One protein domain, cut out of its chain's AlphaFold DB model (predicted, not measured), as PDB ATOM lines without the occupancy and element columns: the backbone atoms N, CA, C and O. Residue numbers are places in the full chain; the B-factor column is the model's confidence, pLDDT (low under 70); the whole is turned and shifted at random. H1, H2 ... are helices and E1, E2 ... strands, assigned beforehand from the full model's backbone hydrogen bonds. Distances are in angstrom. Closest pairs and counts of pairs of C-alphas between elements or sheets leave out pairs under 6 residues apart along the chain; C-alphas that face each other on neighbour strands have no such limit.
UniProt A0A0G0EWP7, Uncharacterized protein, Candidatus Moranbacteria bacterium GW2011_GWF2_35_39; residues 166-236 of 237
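AT A GLANCE: This is residues 166 to 236 of the 237 residues of an uncharacterized protein of Candidatus Moranbacteria bacterium GW2011_GWF2_35_39 (UniProt A0A0G0EWP7). With little regular structure, this is an elongated chain of two small strand hairpins, E3-E4 and E1-E2, with a broad loop, residues 176 to 205, spreading from E1-E2 toward one end and helix H1 at the other, where residues 229 to 236 stick out. Named elements, in order E1, E2, E3, E4, H1, hold 25 of 71 printed residues, class mixed; both sheets are antiparallel. It is loose, radius of gyration of the C-alphas 14.0 A, spanning 44 by 24 by 16 A.

IN THESE COORDINATES: E3 is residues 213 to 216, E4 219 to 222, E2 206 to 209. E1, residues 173 to 175, begins at C-alpha (3.239, 15.828, 8.997). H1, residues 225 to 234, 14.6 A long, ends at C-alpha (8.149, 3.653, -12.255).

HOW THE PARTS SIT: Within hydrogen-bond range are N 214 and O 221 in hairpin E3-E4, 2.9 A, and N 174 and O 208 in hairpin E1-E2, 2.8 A. The closest C-alphas of E2 and E4, Cys 209 and Cys 220, are 5.4 A apart. H1, every O i to N i+4 pair within range, is apart from E1, E2 and E3.

THE WHOLE: The printed part has no cut; link E1 to E2 is long, 30 residues. pLDDT is under 70 at residues 183 to 185 and 225 to 236.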
ATOM      1  N   VAL A 166      -3.282  28.216  14.295       83.69
ATOM      2  CA  VAL A 166      -4.402  27.692  15.087       83.69
ATOM      3  C   VAL A 166      -4.993  26.424  14.474       83.69
ATOM      4  O   VAL A 166      -4.745  26.069  13.327       83.69
ATOM      5  N   GLY A 167      -5.793  25.696  15.250       86.19
ATOM      6  CA  GLY A 167      -6.399  24.441  14.806       86.19
ATOM      7  C   GLY A 167      -5.510  23.222  15.052       86.19
ATOM      8  O   GLY A 167      -4.461  23.287  15.692       86.19
ATOM      9  N   LYS A 168      -5.962  22.056  14.595       90.50
ATOM     10  CA  LYS A 168      -5.303  20.785  14.908       90.50
ATOM     11  C   LYS A 168      -4.127  20.537  13.966       90.50
ATOM     12  O   LYS A 168      -4.326  20.459  12.761       90.50
ATOM     13  N   THR A 169      -2.938  20.310  14.521       94.00
ATOM     14  CA  THR A 169      -1.777  19.856  13.746       94.00
ATOM     15  C   THR A 169      -2.099  18.548  13.004       94.00
ATOM     16  O   THR A 169      -2.560  17.590  13.650       94.00
ATOM     17  N   PRO A 170      -1.881  18.473  11.677       95.56
ATOM     18  CA  PRO A 170      -2.079  17.240  10.923       95.56
ATOM     19  C   PRO A 170      -1.182  16.107  11.455       95.56
ATOM     20  O   PRO A 170      -0.108  16.330  12.008       95.56
ATOM     21  N   LYS A 171      -1.647  14.857  11.371       96.38
ATOM     22  CA  LYS A 171      -0.866  13.703  11.851       96.38
ATOM     23  C   LYS A 171       0.152  13.279  10.799       96.38
ATOM     24  O   LYS A 171      -0.176  13.269   9.620       96.38
ATOM     25  N   ASN A 172       1.322  12.818  11.247       96.69
ATOM     26  CA  ASN A 172       2.418  12.357  10.381       96.69
ATOM     27  C   ASN A 172       2.871  13.423   9.373       96.69
ATOM     28  O   ASN A 172       3.238  13.105   8.244       96.69
ATOM     29  N   SER A 173       2.817  14.685   9.788       97.56
ATOM     30  CA  SER A 173       3.239  15.828   8.997       97.56
ATOM     31  C   SER A 173       4.367  16.588   9.694       97.56
ATOM     32  O   SER A 173       4.626  16.417  10.889       97.56
ATOM     33  N   GLU A 174       5.081  17.388   8.924       96.81
ATOM     34  CA  GLU A 174       6.105  18.316   9.375       96.81
ATOM     35  C   GLU A 174       5.764  19.716   8.877       96.81
ATOM     36  O   GLU A 174       5.084  19.876   7.865       96.81
ATOM     37  N   PHE A 175       6.153  20.720   9.654       95.50
ATOM     38  CA  PHE A 175       5.825  22.110   9.373       95.50
ATOM     39  C   PHE A 175       6.678  22.639   8.222       95.50
ATOM     40  O   PHE A 175       7.872  22.334   8.157       95.50
ATOM     41  N   CYS A 176       6.080  23.433   7.339       96.12
ATOM     42  CA  CYS A 176       6.801  24.028   6.228       96.12
ATOM     43  C   CYS A 176       7.887  25.002   6.730       96.12
ATOM     44  O   CYS A 176       7.651  25.780   7.659       96.12
ATOM     45  N   PRO A 177       9.109  24.965   6.167       94.50
ATOM     46  CA  PRO A 177      10.170  25.874   6.582       94.50
ATOM     47  C   PRO A 177       9.788  27.343   6.366       94.50
ATOM     48  O   PRO A 177       9.395  27.737   5.275       94.50
ATOM     49  N   GLY A 178       9.958  28.174   7.399       89.12
ATOM     50  CA  GLY A 178       9.724  29.621   7.311       89.12
ATOM     51  C   GLY A 178       8.265  30.051   7.454       89.12
ATOM     52  O   GLY A 178       8.007  31.251   7.566       89.12
ATOM     53  N   ASP A 179       7.332  29.106   7.533       90.81
ATOM     54  CA  ASP A 179       5.914  29.391   7.737       90.81
ATOM     55  C   ASP A 179       5.599  29.920   9.134       90.81
ATOM     56  O   ASP A 179       4.498  30.393   9.350       90.81
ATOM     57  N   ASP A 180       6.534  29.869  10.082       82.12
ATOM     58  CA  ASP A 180       6.397  30.366  11.454       82.12
ATOM     59  C   ASP A 180       6.873  31.816  11.589       82.12
ATOM     60  O   ASP A 180       6.712  32.446  12.638       82.12
ATOM     61  N   LYS A 181       7.485  32.352  10.529       80.75
ATOM     62  CA  LYS A 181       8.074  33.686  10.505       80.75
ATOM     63  C   LYS A 181       7.112  34.686   9.905       80.75
ATOM     64  O   LYS A 181       6.391  34.379   8.955       80.75
ATOM     65  N   GLU A 182       7.185  35.910  10.423       74.44
ATOM     66  CA  GLU A 182       6.456  37.064   9.881       74.44
ATOM     67  C   GLU A 182       4.948  36.800   9.761       74.44
ATOM     68  O   GLU A 182       4.288  37.294   8.852       74.44
ATOM     69  N   ILE A 183       4.395  35.996  10.676       66.69
ATOM     70  CA  ILE A 183       2.952  35.839  10.776       66.69
ATOM     71  C   ILE A 183       2.410  36.960  11.658       66.69
ATOM     72  O   ILE A 183       2.771  37.071  12.828       66.69
ATOM     73  N   TYR A 184       1.514  37.765  11.095       67.56
ATOM     74  CA  TYR A 184       0.890  38.899  11.781       67.56
ATOM     75  C   TYR A 184      -0.594  38.664  12.109       67.56
ATOM     76  O   TYR A 184      -1.257  39.564  12.620       67.56
ATOM     77  N   TYR A 185      -1.120  37.471  11.816       62.69
ATOM     78  CA  TYR A 185      -2.521  37.087  12.010       62.69
ATOM     79  C   TYR A 185      -2.657  35.605  12.372       62.69
ATOM     80  O   TYR A 185      -1.756  34.811  12.128       62.69
ATOM     81  N   TYR A 186      -3.790  35.206  12.951       73.81
ATOM     82  CA  TYR A 186      -4.050  33.787  13.186       73.81
ATOM     83  C   TYR A 186      -4.379  33.083  11.868       73.81
ATOM     84  O   TYR A 186      -5.266  33.523  11.142       73.81
ATOM     85  N   ALA A 187      -3.695  31.980  11.576       78.06
ATOM     86  CA  ALA A 187      -3.931  31.176  10.377       78.06
ATOM     87  C   ALA A 187      -4.189  29.714  10.754       78.06
ATOM     88  O   ALA A 187      -3.601  29.193  11.700       78.06
ATOM     89  N   GLU A 188      -5.095  29.037  10.049       87.94
ATOM     90  CA  GLU A 188      -5.380  27.626  10.321       87.94
ATOM     91  C   GLU A 188      -4.234  26.723   9.849       87.94
ATOM     92  O   GLU A 188      -3.724  26.867   8.740       87.94
ATOM     93  N   ASN A 189      -3.869  25.741  10.677       93.44
ATOM     94  CA  ASN A 189      -2.950  24.669  10.312       93.44
ATOM     95  C   ASN A 189      -3.489  23.920   9.084       93.44
ATOM     96  O   ASN A 189      -4.534  23.265   9.160       93.44
ATOM     97  N   LYS A 190      -2.751  23.965   7.973       94.75
ATOM     98  CA  LYS A 190      -3.184  23.395   6.695       94.75
ATOM     99  C   LYS A 190      -2.224  22.313   6.223       94.75
ATOM    100  O   LYS A 190      -1.026  22.539   6.128       94.75
ATOM    101  N   LEU A 191      -2.748  21.134   5.891       97.00
ATOM    102  CA  LEU A 191      -1.954  20.098   5.232       97.00
ATOM    103  C   LEU A 191      -1.925  20.346   3.719       97.00
ATOM    104  O   LEU A 191      -2.975  20.500   3.094       97.00
ATOM    105  N   THR A 192      -0.729  20.342   3.143       96.56
ATOM    106  CA  THR A 192      -0.460  20.490   1.711       96.56
ATOM    107  C   THR A 192       0.460  19.366   1.227       96.56
ATOM    108  O   THR A 192       1.114  18.688   2.021       96.56
ATOM    109  N   ASP A 193       0.474  19.134  -0.083       94.56
ATOM    110  CA  ASP A 193       1.380  18.178  -0.730       94.56
ATOM    111  C   ASP A 193       2.804  18.751  -0.844       94.56
ATOM    112  O   ASP A 193       3.795  18.053  -0.650       94.56
ATOM    113  N   VAL A 194       2.907  20.061  -1.095       95.50
ATOM    114  CA  VAL A 194       4.171  20.797  -1.216       95.50
ATOM    115  C   VAL A 194       4.026  22.140  -0.507       95.50
ATOM    116  O   VAL A 194       2.968  22.765  -0.595       95.50
ATOM    117  N   CYS A 195       5.080  22.579   0.182       96.31
ATOM    118  CA  CYS A 195       5.135  23.911   0.781       96.31
ATOM    119  C   CYS A 195       5.076  25.011  -0.283       96.31
ATOM    120  O   CYS A 195       5.507  24.817  -1.426       96.31
ATOM    121  N   SER A 196       4.597  26.184   0.115       93.12
ATOM    122  CA  SER A 196       4.627  27.381  -0.717       93.12
ATOM    123  C   SER A 196       6.039  27.717  -1.221       93.12
ATOM    124  O   SER A 196       7.045  27.478  -0.551       93.12
ATOM    125  N   ILE A 197       6.109  28.245  -2.450       92.88
ATOM    126  CA  ILE A 197       7.357  28.636  -3.117       92.88
ATOM    127  C   ILE A 197       7.286  30.141  -3.423       92.88
ATOM    128  O   ILE A 197       6.420  30.546  -4.203       92.88
ATOM    129  N   PRO A 198       8.221  30.969  -2.920       92.25
ATOM    130  CA  PRO A 198       9.370  30.605  -2.080       92.25
ATOM    131  C   PRO A 198       8.961  30.145  -0.671       92.25
ATOM    132  O   PRO A 198       7.900  30.517  -0.187       92.25
ATOM    133  N   GLU A 199       9.813  29.356  -0.009       89.31
ATOM    134  CA  GLU A 199       9.550  28.873   1.358       89.31
ATOM    135  C   GLU A 199       9.237  30.032   2.316       89.31
ATOM    136  O   GLU A 199       9.918  31.064   2.305       89.31
ATOM    137  N   GLY A 200       8.199  29.862   3.138       82.00
ATOM    138  CA  GLY A 200       7.696  30.896   4.030       82.00
ATOM    139  C   GLY A 200       6.909  32.009   3.335       82.00
ATOM    140  O   GLY A 200       6.621  33.012   3.985       82.00
ATOM    141  N   SER A 201       6.567  31.901   2.046       86.50
ATOM    142  CA  SER A 201       5.564  32.781   1.436       86.50
ATOM    143  C   SER A 201       4.149  32.374   1.842       86.50
ATOM    144  O   SER A 201       3.925  31.278   2.334       86.50
ATOM    145  N   GLU A 202       3.173  33.242   1.591       82.25
ATOM    146  CA  GLU A 202       1.768  32.868   1.750       82.25
ATOM    147  C   GLU A 202       1.362  31.727   0.795       82.25
ATOM    148  O   GLU A 202       1.836  31.707  -0.349       82.25
ATOM    149  N   PRO A 203       0.407  30.868   1.195       87.94
ATOM    150  CA  PRO A 203      -0.240  30.807   2.517       87.94
ATOM    151  C   PRO A 203       0.677  30.287   3.643       87.94
ATOM    152  O   PRO A 203       1.425  29.348   3.429       87.94
ATOM    153  N   LYS A 204       0.574  30.870   4.847       87.50
ATOM    154  CA  LYS A 204       1.307  30.431   6.058       87.50
ATOM    155  C   LYS A 204       0.646  29.245   6.772       87.50
ATOM    156  O   LYS A 204      -0.518  28.921   6.529       87.50
ATOM    157  N   CYS A 205       1.358  28.693   7.758       92.94
ATOM    158  CA  CYS A 205       0.915  27.593   8.623       92.94
ATOM    159  C   CYS A 205       0.680  26.267   7.886       92.94
ATOM    160  O   CYS A 205      -0.170  25.453   8.276       92.94
ATOM    161  N   GLU A 206       1.453  26.034   6.830       95.88
ATOM    162  CA  GLU A 206       1.414  24.819   6.044       95.88
ATOM    163  C   GLU A 206       2.218  23.682   6.685       95.88
ATOM    164  O   GLU A 206       3.235  23.863   7.358       95.88
ATOM    165  N   TYR A 207       1.742  22.464   6.458       97.25
ATOM    166  CA  TYR A 207       2.410  21.225   6.819       97.25
ATOM    167  C   TYR A 207       2.465  20.309   5.606       97.25
ATOM    168  O   TYR A 207       1.476  20.174   4.889       97.25
ATOM    169  N   ILE A 208       3.572  19.596   5.450       97.25
ATOM    170  CA  ILE A 208       3.751  18.537   4.452       97.25
ATOM    171  C   ILE A 208       3.860  17.176   5.129       97.25
ATOM    172  O   ILE A 208       4.133  17.079   6.325       97.25
ATOM    173  N   CYS A 209       3.629  16.098   4.387       97.31
ATOM    174  CA  CYS A 209       3.748  14.757   4.948       97.31
ATOM    175  C   CYS A 209       5.201  14.395   5.278       97.31
ATOM    176  O   CYS A 209       6.105  14.600   4.473       97.31
ATOM    177  N   GLN A 210       5.417  13.815   6.464       95.94
ATOM    178  CA  GLN A 210       6.733  13.329   6.880       95.94
ATOM    179  C   GLN A 210       7.227  12.226   5.944       95.94
ATOM    180  O   GLN A 210       6.449  11.440   5.399       95.94
ATOM    181  N   ASN A 211       8.547  12.073   5.866       91.25
ATOM    182  CA  ASN A 211       9.182  10.985   5.131       91.25
ATOM    183  C   ASN A 211       8.590   9.604   5.479       91.25
ATOM    184  O   ASN A 211       8.784   9.077   6.574       91.25
ATOM    185  N   GLY A 212       7.944   8.966   4.500       89.06
ATOM    186  CA  GLY A 212       7.266   7.668   4.674       89.06
ATOM    187  C   GLY A 212       5.751   7.759   4.730       89.06
ATOM    188  O   GLY A 212       5.090   6.747   4.968       89.06
ATOM    189  N   TYR A 213       5.222   8.952   4.487       93.44
ATOM    190  CA  TYR A 213       3.816   9.214   4.282       93.44
ATOM    191  C   TYR A 213       3.632   9.991   2.984       93.44
ATOM    192  O   TYR A 213       4.452  10.842   2.653       93.44
ATOM    193  N   ASP A 214       2.539   9.704   2.289       93.06
ATOM    194  CA  ASP A 214       2.148  10.396   1.067       93.06
ATOM    195  C   ASP A 214       0.855  11.177   1.339       93.06
ATOM    196  O   ASP A 214      -0.005  10.725   2.113       93.06
ATOM    197  N   PHE A 215       0.709  12.338   0.699       93.25
ATOM    198  CA  PHE A 215      -0.509  13.137   0.760       93.25
ATOM    199  C   PHE A 215      -1.612  12.467  -0.070       93.25
ATOM    200  O   PHE A 215      -1.552  12.408  -1.297       93.25
ATOM    201  N   VAL A 216      -2.636  11.933   0.599       92.12
ATOM    202  CA  VAL A 216      -3.748  11.222  -0.045       92.12
ATOM    203  C   VAL A 216      -5.063  11.692   0.563       92.12
ATOM    204  O   VAL A 216      -5.341  11.422   1.730       92.12
ATOM    205  N   GLU A 217      -5.893  12.352  -0.249       91.38
ATOM    206  CA  GLU A 217      -7.229  12.841   0.140       91.38
ATOM    207  C   GLU A 217      -7.212  13.795   1.352       91.38
ATOM    208  O   GLU A 217      -8.120  13.772   2.179       91.38
ATOM    209  N   GLY A 218      -6.182  14.640   1.472       92.94
ATOM    210  CA  GLY A 218      -6.074  15.594   2.583       92.94
ATOM    211  C   GLY A 218      -5.508  15.005   3.877       92.94
ATOM    212  O   GLY A 218      -5.578  15.656   4.917       92.94
ATOM    213  N   GLU A 219      -4.931  13.802   3.835       95.25
ATOM    214  CA  GLU A 219      -4.277  13.162   4.980       95.25
ATOM    215  C   GLU A 219      -2.917  12.560   4.602       95.25
ATOM    216  O   GLU A 219      -2.716  12.093   3.482       95.25
ATOM    217  N   CYS A 220      -2.000  12.493   5.571       95.88
ATOM    218  CA  CYS A 220      -0.735  11.777   5.423       95.88
ATOM    219  C   CYS A 220      -0.919  10.292   5.733       95.88
ATOM    220  O   CYS A 220      -1.003   9.880   6.899       95.88
ATOM    221  N   LYS A 221      -0.971   9.471   4.680       94.69
ATOM    222  CA  LYS A 221      -1.139   8.014   4.780       94.69
ATOM    223  C   LYS A 221       0.209   7.331   4.571       94.69
ATOM    224  O   LYS A 221       0.999   7.759   3.742       94.69
ATOM    225  N   ASN A 222       0.495   6.289   5.355       92.25
ATOM    226  CA  ASN A 222       1.786   5.600   5.301       92.25
ATOM    227  C   ASN A 222       2.006   5.046   3.889       92.25
ATOM    228  O   ASN A 222       1.223   4.207   3.430       92.25
ATOM    229  N   SER A 223       3.074   5.488   3.225       78.19
ATOM    230  CA  SER A 223       3.532   4.862   1.996       78.19
ATOM    231  C   SER A 223       4.165   3.533   2.369       78.19
ATOM    232  O   SER A 223       5.374   3.414   2.579       78.19
ATOM    233  N   GLY A 224       3.309   2.513   2.497       75.62
ATOM    234  CA  GLY A 224       3.735   1.154   2.784       75.62
ATOM    235  C   GLY A 224       4.905   0.777   1.877       75.62
ATOM    236  O   GLY A 224       4.963   1.192   0.722       75.62
ATOM    237  N   PHE A 225       5.851  -0.003   2.397       67.75
ATOM    238  CA  PHE A 225       7.114  -0.362   1.733       67.75
ATOM    239  C   PHE A 225       6.981  -0.699   0.229       67.75
ATOM    240  O   PHE A 225       7.834  -0.324  -0.571       67.75
ATOM    241  N   PHE A 226       5.878  -1.339  -0.170       64.12
ATOM    242  CA  PHE A 226       5.578  -1.662  -1.568       64.12
ATOM    243  C   PHE A 226       5.271  -0.446  -2.462       64.12
ATOM    244  O   PHE A 226       5.682  -0.448  -3.618       64.12
ATOM    245  N   ALA A 227       4.621   0.606  -1.955       62.28
ATOM    246  CA  ALA A 227       4.356   1.837  -2.709       62.28
ATOM    247  C   ALA A 227       5.657   2.580  -3.057       62.28
ATOM    248  O   ALA A 227       5.837   3.037  -4.184       62.28
ATOM    249  N   ARG A 228       6.621   2.593  -2.125       64.19
ATOM    250  CA  ARG A 228       7.964   3.156  -2.346       64.19
ATOM    251  C   ARG A 228       8.749   2.406  -3.423       64.19
ATOM    252  O   ARG A 228       9.423   3.041  -4.230       64.19
ATOM    253  N   ILE A 229       8.633   1.076  -3.476       64.81
ATOM    254  CA  ILE A 229       9.261   0.265  -4.533       64.81
ATOM    255  C   ILE A 229       8.632   0.560  -5.898       64.81
ATOM    256  O   ILE A 229       9.357   0.688  -6.880       64.81
ATOM    257  N   ILE A 230       7.305   0.693  -5.973       64.19
ATOM    258  CA  ILE A 230       6.617   0.930  -7.249       64.19
ATOM    259  C   ILE A 230       6.893   2.345  -7.784       64.19
ATOM    260  O   ILE A 230       7.189   2.473  -8.968       64.19
ATOM    261  N   ASN A 231       6.902   3.384  -6.939       58.22
ATOM    262  CA  ASN A 231       7.268   4.742  -7.371       58.22
ATOM    263  C   ASN A 231       8.743   4.851  -7.793       58.22
ATOM    264  O   ASN A 231       9.055   5.519  -8.777       58.22
ATOM    265  N   TRP A 232       9.657   4.156  -7.107       60.38
ATOM    266  CA  TRP A 232      11.064   4.116  -7.514       60.38
ATOM    267  C   TRP A 232      11.256   3.382  -8.851       60.38
ATOM    268  O   TRP A 232      11.933   3.896  -9.738       60.38
ATOM    269  N   LEU A 233      10.603   2.230  -9.051       61.94
ATOM    270  CA  LEU A 233      10.687   1.476 -10.310       61.94
ATOM    271  C   LEU A 233       9.966   2.165 -11.481       61.94
ATOM    272  O   LEU A 233      10.404   2.022 -12.617       61.94
ATOM    273  N   GLY A 234       8.899   2.925 -11.226       55.81
ATOM    274  CA  GLY A 234       8.149   3.653 -12.255       55.81
ATOM    275  C   GLY A 234       8.885   4.854 -12.860       55.81
ATOM    276  O   GLY A 234       8.507   5.301 -13.931       55.81
ATOM    277  N   SER A 235       9.946   5.352 -12.213       50.84
ATOM    278  CA  SER A 235      10.832   6.399 -12.762       50.84
ATOM    279  C   SER A 235      12.018   5.850 -13.570       50.84
ATOM    280  O   SER A 235      12.834   6.615 -14.081       50.84
ATOM    281  N   LEU A 236      12.127   4.519 -13.669       50.97
ATOM    282  CA  LEU A 236      13.195   3.790 -14.362       50.97
ATOM    283  C   LEU A 236      12.757   3.216 -15.723       50.97
ATOM    284  O   LEU A 236      13.580   2.613 -16.414       50.97
TER     285      LEU A 236